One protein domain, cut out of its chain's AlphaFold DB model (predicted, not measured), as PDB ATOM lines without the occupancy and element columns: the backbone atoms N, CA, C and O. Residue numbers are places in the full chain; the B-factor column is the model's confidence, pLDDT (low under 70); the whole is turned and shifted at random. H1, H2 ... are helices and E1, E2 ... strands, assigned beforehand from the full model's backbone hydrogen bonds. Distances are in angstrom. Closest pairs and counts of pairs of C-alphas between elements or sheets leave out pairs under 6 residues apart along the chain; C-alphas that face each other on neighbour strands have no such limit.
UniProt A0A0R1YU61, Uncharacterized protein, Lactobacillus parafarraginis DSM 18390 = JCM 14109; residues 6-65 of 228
ATOM      1  N   PHE A   6     -24.901 -13.784 -30.732       81.62
ATOM      2  CA  PHE A   6     -25.463 -14.477 -29.581       81.62
ATOM      3  C   PHE A   6     -26.838 -15.062 -29.927       81.62
ATOM      4  O   PHE A   6     -27.731 -14.335 -30.350       81.62
ATOM      5  N   THR A   7     -27.005 -16.372 -29.732       75.62
ATOM      6  CA  THR A   7     -28.260 -17.105 -29.994       75.62
ATOM      7  C   THR A   7     -28.845 -17.708 -28.721       75.62
ATOM      8  O   THR A   7     -29.539 -18.716 -28.783       75.62
ATOM      9  N   GLY A   8     -28.511 -17.147 -27.552       76.19
ATOM     10  CA  GLY A   8     -29.148 -17.543 -26.298       76.19
ATOM     11  C   GLY A   8     -28.476 -18.635 -25.475       76.19
ATOM     12  O   GLY A   8     -28.944 -18.962 -24.390       76.19
ATOM     13  N   GLN A   9     -27.381 -19.202 -25.968       80.75
ATOM     14  CA  GLN A   9     -26.718 -20.338 -25.329       80.75
ATOM     15  C   GLN A   9     -25.577 -19.894 -24.424       80.75
ATOM     16  O   GLN A   9     -24.820 -18.975 -24.750       80.75
ATOM     17  N   TYR A  10     -25.426 -20.595 -23.308       88.12
ATOM     18  CA  TYR A  10     -24.332 -20.404 -22.364       88.12
ATOM     19  C   TYR A  10     -23.528 -21.695 -22.243       88.12
ATOM     20  O   TYR A  10     -24.031 -22.782 -22.536       88.12
ATOM     21  N   THR A  11     -22.275 -21.594 -21.809       91.50
ATOM     22  CA  THR A  11     -21.526 -22.780 -21.385       91.50
ATOM     23  C   THR A  11     -22.183 -23.364 -20.139       91.50
ATOM     24  O   THR A  11     -22.734 -22.624 -19.324       91.50
ATOM     25  N   LYS A  12     -22.121 -24.682 -19.978       92.00
ATOM     26  CA  LYS A  12     -22.506 -25.355 -18.737       92.00
ATOM     27  C   LYS A  12     -21.256 -25.637 -17.905       92.00
ATOM     28  O   LYS A  12     -20.320 -26.239 -18.424       92.00
ATOM     29  N   VAL A  13     -21.246 -25.189 -16.654       91.25
ATOM     30  CA  VAL A  13     -20.160 -25.409 -15.685       91.25
ATOM     31  C   VAL A  13     -20.800 -26.004 -14.438       91.25
ATOM     32  O   VAL A  13     -21.650 -25.357 -13.839       91.25
ATOM     33  N   ASP A  14     -20.491 -27.265 -14.133       88.50
ATOM     34  CA  ASP A  14     -21.016 -28.000 -12.968       88.50
ATOM     35  C   ASP A  14     -22.542 -27.956 -12.815       88.50
ATOM     36  O   ASP A  14     -23.088 -27.825 -11.730       88.50
ATOM     37  N   GLY A  15     -23.269 -28.036 -13.933       86.00
ATOM     38  CA  GLY A  15     -24.733 -27.932 -13.921       86.00
ATOM     39  C   GLY A  15     -25.264 -26.507 -14.072       86.00
ATOM     40  O   GLY A  15     -26.400 -26.331 -14.514       86.00
ATOM     41  N   HIS A  16     -24.432 -25.505 -13.814       89.00
ATOM     42  CA  HIS A  16     -24.802 -24.100 -13.780       89.00
ATOM     43  C   HIS A  16     -24.488 -23.362 -15.083       89.00
ATOM     44  O   HIS A  16     -23.696 -23.789 -15.933       89.00
ATOM     45  N   ARG A  17     -25.153 -22.218 -15.241       90.62
ATOM     46  CA  ARG A  17     -24.954 -21.297 -16.357       90.62
ATOM     47  C   ARG A  17     -23.592 -20.615 -16.237       90.62
ATOM     48  O   ARG A  17     -23.351 -19.869 -15.298       90.62
ATOM     49  N   GLY A  18     -22.746 -20.812 -17.240       91.19
ATOM     50  CA  GLY A  18     -21.475 -20.116 -17.401       91.19
ATOM     51  C   GLY A  18     -21.555 -18.936 -18.374       91.19
ATOM     52  O   GLY A  18     -22.507 -18.152 -18.386       91.19
ATOM     53  N   LYS A  19     -20.526 -18.795 -19.215       92.12
ATOM     54  CA  LYS A  19     -20.331 -17.644 -20.109       92.12
ATOM     55  C   LYS A  19     -21.234 -17.719 -21.342       92.12
ATOM     56  O   LYS A  19     -21.605 -18.800 -21.794       92.12
ATOM     57  N   ARG A  20     -21.564 -16.555 -21.915       89.69
ATOM     58  CA  ARG A  20     -22.290 -16.455 -23.196       89.69
ATOM     59  C   ARG A  20     -21.497 -17.145 -24.305       89.69
ATOM     60  O   ARG A  20     -20.303 -16.899 -24.449       89.69
ATOM     61  N   ILE A  21     -22.177 -17.935 -25.128       86.50
ATOM     62  CA  ILE A  21     -21.600 -18.525 -26.334       86.50
ATOM     63  C   ILE A  21     -22.008 -17.670 -27.530       86.50
ATOM     64  O   ILE A  21     -23.186 -17.582 -27.883       86.50
ATOM     65  N   LEU A  22     -21.020 -17.064 -28.187       86.62
ATOM     66  CA  LEU A  22     -21.223 -16.496 -29.513       86.62
ATOM     67  C   LEU A  22     -21.262 -17.640 -30.519       86.62
ATOM     68  O   LEU A  22     -20.307 -18.404 -30.664       86.62
ATOM     69  N   THR A  23     -22.382 -17.775 -31.214       84.12
ATOM     70  CA  THR A  23     -22.517 -18.756 -32.280       84.12
ATOM     71  C   THR A  23     -21.665 -18.299 -33.464       84.12
ATOM     72  O   THR A  23     -21.866 -17.181 -33.934       84.12
ATOM     73  N   PRO A  24     -20.710 -19.117 -33.948       87.94
ATOM     74  CA  PRO A  24     -19.785 -18.710 -35.001       87.94
ATOM     75  C   PRO A  24     -20.445 -18.387 -36.349       87.94
ATOM     76  O   PRO A  24     -21.540 -18.851 -36.684       87.94
ATOM     77  N   LYS A  25     -19.719 -17.639 -37.189       89.06
ATOM     78  CA  LYS A  25     -20.042 -17.505 -38.618       89.06
ATOM     79  C   LYS A  25     -20.135 -18.896 -39.260       89.06
ATOM     80  O   LYS A  25     -19.369 -19.794 -38.934       89.06
ATOM     81  N   GLY A  26     -21.072 -19.068 -40.192       86.38
ATOM     82  CA  GLY A  26     -21.263 -20.330 -40.913       86.38
ATOM     83  C   GLY A  26     -22.104 -21.378 -40.178       86.38
ATOM     84  O   GLY A  26     -22.524 -22.342 -40.811       86.38
ATOM     85  N   THR A  27     -22.443 -21.184 -38.897       88.00
ATOM     86  CA  THR A  27     -23.374 -22.089 -38.210       88.00
ATOM     87  C   THR A  27     -24.750 -22.070 -38.881       88.00
ATOM     88  O   THR A  27     -25.276 -21.006 -39.241       88.00
ATOM     89  N   ILE A  28     -25.315 -23.265 -39.057       88.38
ATOM     90  CA  ILE A  28     -26.690 -23.474 -39.512       88.38
ATOM     91  C   ILE A  28     -27.586 -23.469 -38.274       88.38
ATOM     92  O   ILE A  28     -27.296 -24.174 -37.310       88.38
ATOM     93  N   LEU A  29     -28.653 -22.678 -38.311       86.06
ATOM     94  CA  LEU A  29     -29.630 -22.567 -37.231       86.06
ATOM     95  C   LEU A  29     -30.998 -23.026 -37.729       86.06
ATOM     96  O   LEU A  29     -31.326 -22.828 -38.899       86.06
ATOM     97  N   LYS A  30     -31.778 -23.635 -36.836       85.00
ATOM     98  CA  LYS A  30     -33.186 -23.962 -37.058       85.00
ATOM     99  C   LYS A  30     -34.024 -22.737 -36.703       85.00
ATOM    100  O   LYS A  30     -33.824 -22.140 -35.646       85.00
ATOM    101  N   VAL A  31     -34.954 -22.383 -37.582       83.75
ATOM    102  CA  VAL A  31     -36.017 -21.419 -37.281       83.75
ATOM    103  C   VAL A  31     -37.109 -22.176 -36.528       83.75
ATOM    104  O   VAL A  31     -37.568 -23.209 -37.010       83.75
ATOM    105  N   LEU A  32     -37.453 -21.713 -35.326       78.62
ATOM    106  CA  LEU A  32     -38.516 -22.293 -34.499       78.62
ATOM    107  C   LEU A  32     -39.833 -21.535 -34.664       78.62
ATOM    108  O   LEU A  32     -40.884 -22.150 -34.749       78.62
ATOM    109  N   LEU A  33     -39.758 -20.207 -34.731       76.69
ATOM    110  CA  LEU A  33     -40.903 -19.316 -34.883       76.69
ATOM    111  C   LEU A  33     -40.453 -18.058 -35.627       76.69
ATOM    112  O   LEU A  33     -39.314 -17.613 -35.456       76.69
ATOM    113  N   THR A  34     -41.354 -17.460 -36.397       78.50
ATOM    114  CA  THR A  34     -41.185 -16.135 -37.004       78.50
ATOM    115  C   THR A  34     -42.312 -15.214 -36.554       78.50
ATOM    116  O   THR A  34     -43.463 -15.634 -36.525       78.50
ATOM    117  N   SER A  35     -41.994 -13.963 -36.225       75.50
ATOM    118  CA  SER A  35     -42.984 -12.922 -35.925       75.50
ATOM    119  C   SER A  35     -42.484 -11.586 -36.470       75.50
ATOM    120  O   SER A  35     -41.457 -11.070 -36.012       75.50
ATOM    121  N   GLY A  36     -43.161 -11.062 -37.497       76.81
ATOM    122  CA  GLY A  36     -42.702  -9.896 -38.255       76.81
ATOM    123  C   GLY A  36     -41.246 -10.052 -38.709       76.81
ATOM    124  O   GLY A  36     -40.882 -11.034 -39.353       76.81
ATOM    125  N   ASN A  37     -40.386  -9.118 -38.294       74.06
ATOM    126  CA  ASN A  37     -38.950  -9.108 -38.615       74.06
ATOM    127  C   ASN A  37     -38.071  -9.863 -37.592       74.06
ATOM    128  O   ASN A  37     -36.843  -9.708 -37.564       74.06
ATOM    129  N   THR A  38     -38.683 -10.668 -36.721       75.50
ATOM    130  CA  THR A  38     -37.998 -11.438 -35.677       75.50
ATOM    131  C   THR A  38     -38.116 -12.940 -35.924       75.50
ATOM    132  O   THR A  38     -39.117 -13.424 -36.454       75.50
ATOM    133  N   ALA A  39     -37.092 -13.692 -35.518       78.25
ATOM    134  CA  ALA A  39     -37.134 -15.151 -35.542       78.25
ATOM    135  C   ALA A  39     -36.557 -15.745 -34.259       78.25
ATOM    136  O   ALA A  39     -35.500 -15.318 -33.780       78.25
ATOM    137  N   VAL A  40     -37.220 -16.768 -33.728       77.56
ATOM    138  CA  VAL A  40     -36.659 -17.621 -32.680       77.56
ATOM    139  C   VAL A  40     -35.750 -18.633 -33.366       77.56
ATOM    140  O   VAL A  40     -36.200 -19.432 -34.190       77.56
ATOM    141  N   LEU A  41     -34.456 -18.569 -33.059       79.44
ATOM    142  CA  LEU A  41     -33.445 -19.435 -33.657       79.44
ATOM    143  C   LEU A  41     -32.894 -20.395 -32.612       79.44
ATOM    144  O   LEU A  41     -32.572 -19.991 -31.499       79.44
ATOM    145  N   SER A  42     -32.698 -21.649 -33.002       79.88
ATOM    146  CA  SER A  42     -31.982 -22.633 -32.194       79.88
ATOM    147  C   SER A  42     -30.871 -23.295 -32.997       79.88
ATOM    148  O   SER A  42     -30.830 -23.236 -34.228       79.88
ATOM    149  N   ARG A  43     -29.958 -23.985 -32.311       80.44
ATOM    150  CA  ARG A  43     -28.973 -24.850 -32.983       80.44
ATOM    151  C   ARG A  43     -29.587 -26.141 -33.542       80.44
ATOM    152  O   ARG A  43     -28.883 -26.922 -34.177       80.44
ATOM    153  N   GLY A  44     -30.895 -26.339 -33.359       83.19
ATOM    154  CA  GLY A  44     -31.597 -27.560 -33.725       83.19
ATOM    155  C   GLY A  44     -31.122 -28.763 -32.909       83.19
ATOM    156  O   GLY A  44     -30.619 -28.621 -31.798       83.19
ATOM    157  N   LEU A  45     -31.283 -29.956 -33.480       87.69
ATOM    158  CA  LEU A  45     -30.931 -31.221 -32.838       87.69
ATOM    159  C   LEU A  45     -29.406 -31.374 -32.724       87.69
ATOM    160  O   LEU A  45     -28.749 -31.790 -33.679       87.69
ATOM    161  N   MET A  46     -28.839 -31.001 -31.580       89.19
ATOM    162  CA  MET A  46     -27.407 -31.110 -31.281       89.19
ATOM    163  C   MET A  46     -27.047 -32.497 -30.751       89.19
ATOM    164  O   MET A  46     -27.888 -33.186 -30.179       89.19
ATOM    165  N   SER A  47     -25.786 -32.904 -30.908       93.81
ATOM    166  CA  SER A  47     -25.321 -34.148 -30.298       93.81
ATOM    167  C   SER A  47     -25.376 -34.120 -28.775       93.81
ATOM    168  O   SER A  47     -25.140 -33.082 -28.161       93.81
ATOM    169  N   TYR A  48     -25.595 -35.283 -28.159       93.81
ATOM    170  CA  TYR A  48     -25.563 -35.482 -26.715       93.81
ATOM    171  C   TYR A  48     -24.262 -34.938 -26.125       93.81
ATOM    172  O   TYR A  48     -24.286 -34.235 -25.118       93.81
ATOM    173  N   LYS A  49     -23.128 -35.186 -26.799       92.56
ATOM    174  CA  LYS A  49     -21.828 -34.622 -26.412       92.56
ATOM    175  C   LYS A  49     -21.870 -33.096 -26.375       92.56
ATOM    176  O   LYS A  49     -21.426 -32.517 -25.394       92.56
ATOM    177  N   ALA A  50     -22.387 -32.444 -27.415       90.56
ATOM    178  CA  ALA A  50     -22.494 -30.989 -27.427       90.56
ATOM    179  C   ALA A  50     -23.455 -30.480 -26.339       90.56
ATOM    180  O   ALA A  50     -23.127 -29.522 -25.646       90.56
ATOM    181  N   GLN A  51     -24.594 -31.144 -26.146       89.06
ATOM    182  CA  GLN A  51     -25.595 -30.779 -25.140       89.06
ATOM    183  C   GLN A  51     -25.055 -30.830 -23.707       89.06
ATOM    184  O   GLN A  51     -25.426 -29.983 -22.901       89.06
ATOM    185  N   GLN A  52     -24.138 -31.751 -23.381       89.88
ATOM    186  CA  GLN A  52     -23.538 -31.805 -22.039       89.88
ATOM    187  C   GLN A  52     -22.749 -30.540 -21.669       89.88
ATOM    188  O   GLN A  52     -22.571 -30.258 -20.489       89.88
ATOM    189  N   HIS A  53     -22.315 -29.759 -22.659       89.81
ATOM    190  CA  HIS A  53     -21.548 -28.530 -22.451       89.81
ATOM    191  C   HIS A  53     -22.376 -27.254 -22.650       89.81
ATOM    192  O   HIS A  53     -21.838 -26.149 -22.543       89.81
ATOM    193  N   LEU A  54     -23.673 -27.389 -22.946       87.12
ATOM    194  CA  LEU A  54     -24.577 -26.270 -23.190       87.12
ATOM    195  C   LEU A  54     -25.556 -26.116 -22.030       87.12
ATOM    196  O   LEU A  54     -26.200 -27.069 -21.596       87.12
ATOM    197  N   TYR A  55     -25.669 -24.887 -21.540       83.44
ATOM    198  CA  TYR A  55     -26.752 -24.473 -20.667       83.44
ATOM    199  C   TYR A  55     -27.786 -23.737 -21.522       83.44
ATOM    200  O   TYR A  55     -27.533 -22.633 -22.019       83.44
ATOM    201  N   GLU A  56     -28.943 -24.369 -21.708       71.38
ATOM    202  CA  GLU A  56     -30.103 -23.797 -22.388       71.38
ATOM    203  C   GLU A  56     -31.176 -23.530 -21.329       71.38
ATOM    204  O   GLU A  56     -31.647 -24.448 -20.659       71.38
ATOM    205  N   ASN A  57     -31.522 -22.258 -21.117       57.75
ATOM    206  CA  ASN A  57     -32.629 -21.914 -20.229       57.75
ATOM    207  C   ASN A  57     -33.930 -22.413 -20.889       57.75
ATOM    208  O   ASN A  57     -34.124 -22.183 -22.077       57.75
ATOM    209  N   LYS A  58     -34.815 -23.108 -20.165       54.44
ATOM    210  CA  LYS A  58     -36.054 -23.682 -20.736       54.44
ATOM    211  C   LYS A  58     -36.972 -22.626 -21.385       54.44
ATOM    212  O   LYS A  58     -37.771 -22.976 -22.238       54.44
ATOM    213  N   MET A  59     -36.799 -21.345 -21.040       44.44
ATOM    214  CA  MET A  59     -37.484 -20.186 -21.643       44.44
ATOM    215  C   MET A  59     -36.585 -19.339 -22.566       44.44
ATOM    216  O   MET A  59     -36.877 -18.184 -22.859       44.44
ATOM    217  N   ALA A  60     -35.456 -19.881 -23.019       44.78
ATOM    218  CA  ALA A  60     -34.522 -19.246 -23.945       44.78
ATOM    219  C   ALA A  60     -35.044 -19.217 -25.392       44.78
ATOM    220  O   ALA A  60     -34.300 -19.496 -26.334       44.78
ATOM    221  N   SER A  61     -36.306 -18.851 -25.600       48.47
ATOM    222  CA  SER A  61     -36.787 -18.279 -26.854       48.47
ATOM    223  C   SER A  61     -36.102 -16.920 -27.041       48.47
ATOM    224  O   SER A  61     -36.692 -15.853 -26.910       48.47
ATOM    225  N   TYR A  62     -34.795 -16.925 -27.305       55.34
ATOM    226  CA  TYR A  62     -34.081 -15.701 -27.629       55.34
ATOM    227  C   TYR A  62     -34.456 -15.321 -29.058       55.34
ATOM    228  O   TYR A  62     -33.855 -15.768 -30.035       55.34
ATOM    229  N   HIS A  63     -35.509 -14.511 -29.151       55.69
ATOM    230  CA  HIS A  63     -35.915 -13.812 -30.356       55.69
ATOM    231  C   HIS A  63     -34.692 -13.091 -30.914       55.69
ATOM    232  O   HIS A  63     -34.178 -12.133 -30.327       55.69
ATOM    233  N   THR A  64     -34.209 -13.535 -32.067       58.88
ATOM    234  CA  THR A  64     -33.319 -12.698 -32.854       58.88
ATOM    235  C   THR A  64     -34.193 -11.552 -33.343       58.88
ATOM    236  O   THR A  64     -34.928 -11.710 -34.316       58.88
ATOM    237  N   LYS A  65     -34.154 -10.414 -32.636       59.12
ATOM    238  CA  LYS A  65     -34.977  -9.224 -32.931       59.12
ATOM    239  C   LYS A  65     -34.779  -8.686 -34.358       59.12
ATOM    240  O   LYS A  65     -35.576  -7.891 -34.832       59.12
TER     241      LYS A  65
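What this domain is: This is residues 6 to 65 of the 228 residues of an uncharacterized protein of Lactobacillus parafarraginis DSM 18390 = JCM 14109 (UniProt A0A0R1YU61). Two antiparallel hairpins, E1 with E2 and E3 with E4, point away from each other, with their turns toward opposite ends of an elongated domain. The short helix H1 sits off to one side, and the stretch after it, residues 52 to 65, folds back past both hairpins and pairs briefly with each. The printed part has 60 residues, with four named strands and one named helix in the order E1, E2, E3, E4, H1, in two separate two-stranded sheets; the class is mostly strand. It is compact, with a radius of gyration of the C-alphas of 11.8 A, and spans 38 by 21 by 18 A.

How they stand to each other: E1, residues 6 to 13, and E2, residues 16 to 23, form a hairpin at 142 degrees; N 11 and O 19 are within hydrogen-bond range at 2.9 A. E2 bends by 60 degrees at residue 19. E3, residues 30 to 35, and E4, residues 38 to 42, form the second hairpin at 158 degrees, with N 32 and O 40 at 2.8 A. The closest C-alphas of E1 and E4, those of Thr 7 and Leu 41, are 6.8 A apart. E2 is apart from E3 and E4. H1, residues 48 to 51, is apart from E1, E2 and E3; it is too short for an O i to N i+4 pair, and its one O i to N i+3 pair is within range. Residues 54 to 55 pair antiparallel with residues 10 to 11 of E1, and residues 63 to 64 with residues 39 to 40 of E4.

Where its parts are: E1 begins at C-alpha 6 (-25.463, -14.477, -29.581) and is 18.5 A long; E2 is 19.4 A, E3 14.8 A and E4 13.2 A. H1 ends at C-alpha 51 (-25.595, -30.779, -25.140).

The domain as a whole: The C-alphas farthest apart, those of Asp 14 and Gly 36, are 37.9 A apart. The printed part has no cut and no long link. Residues 57 to 65 of the model have pLDDT under 70.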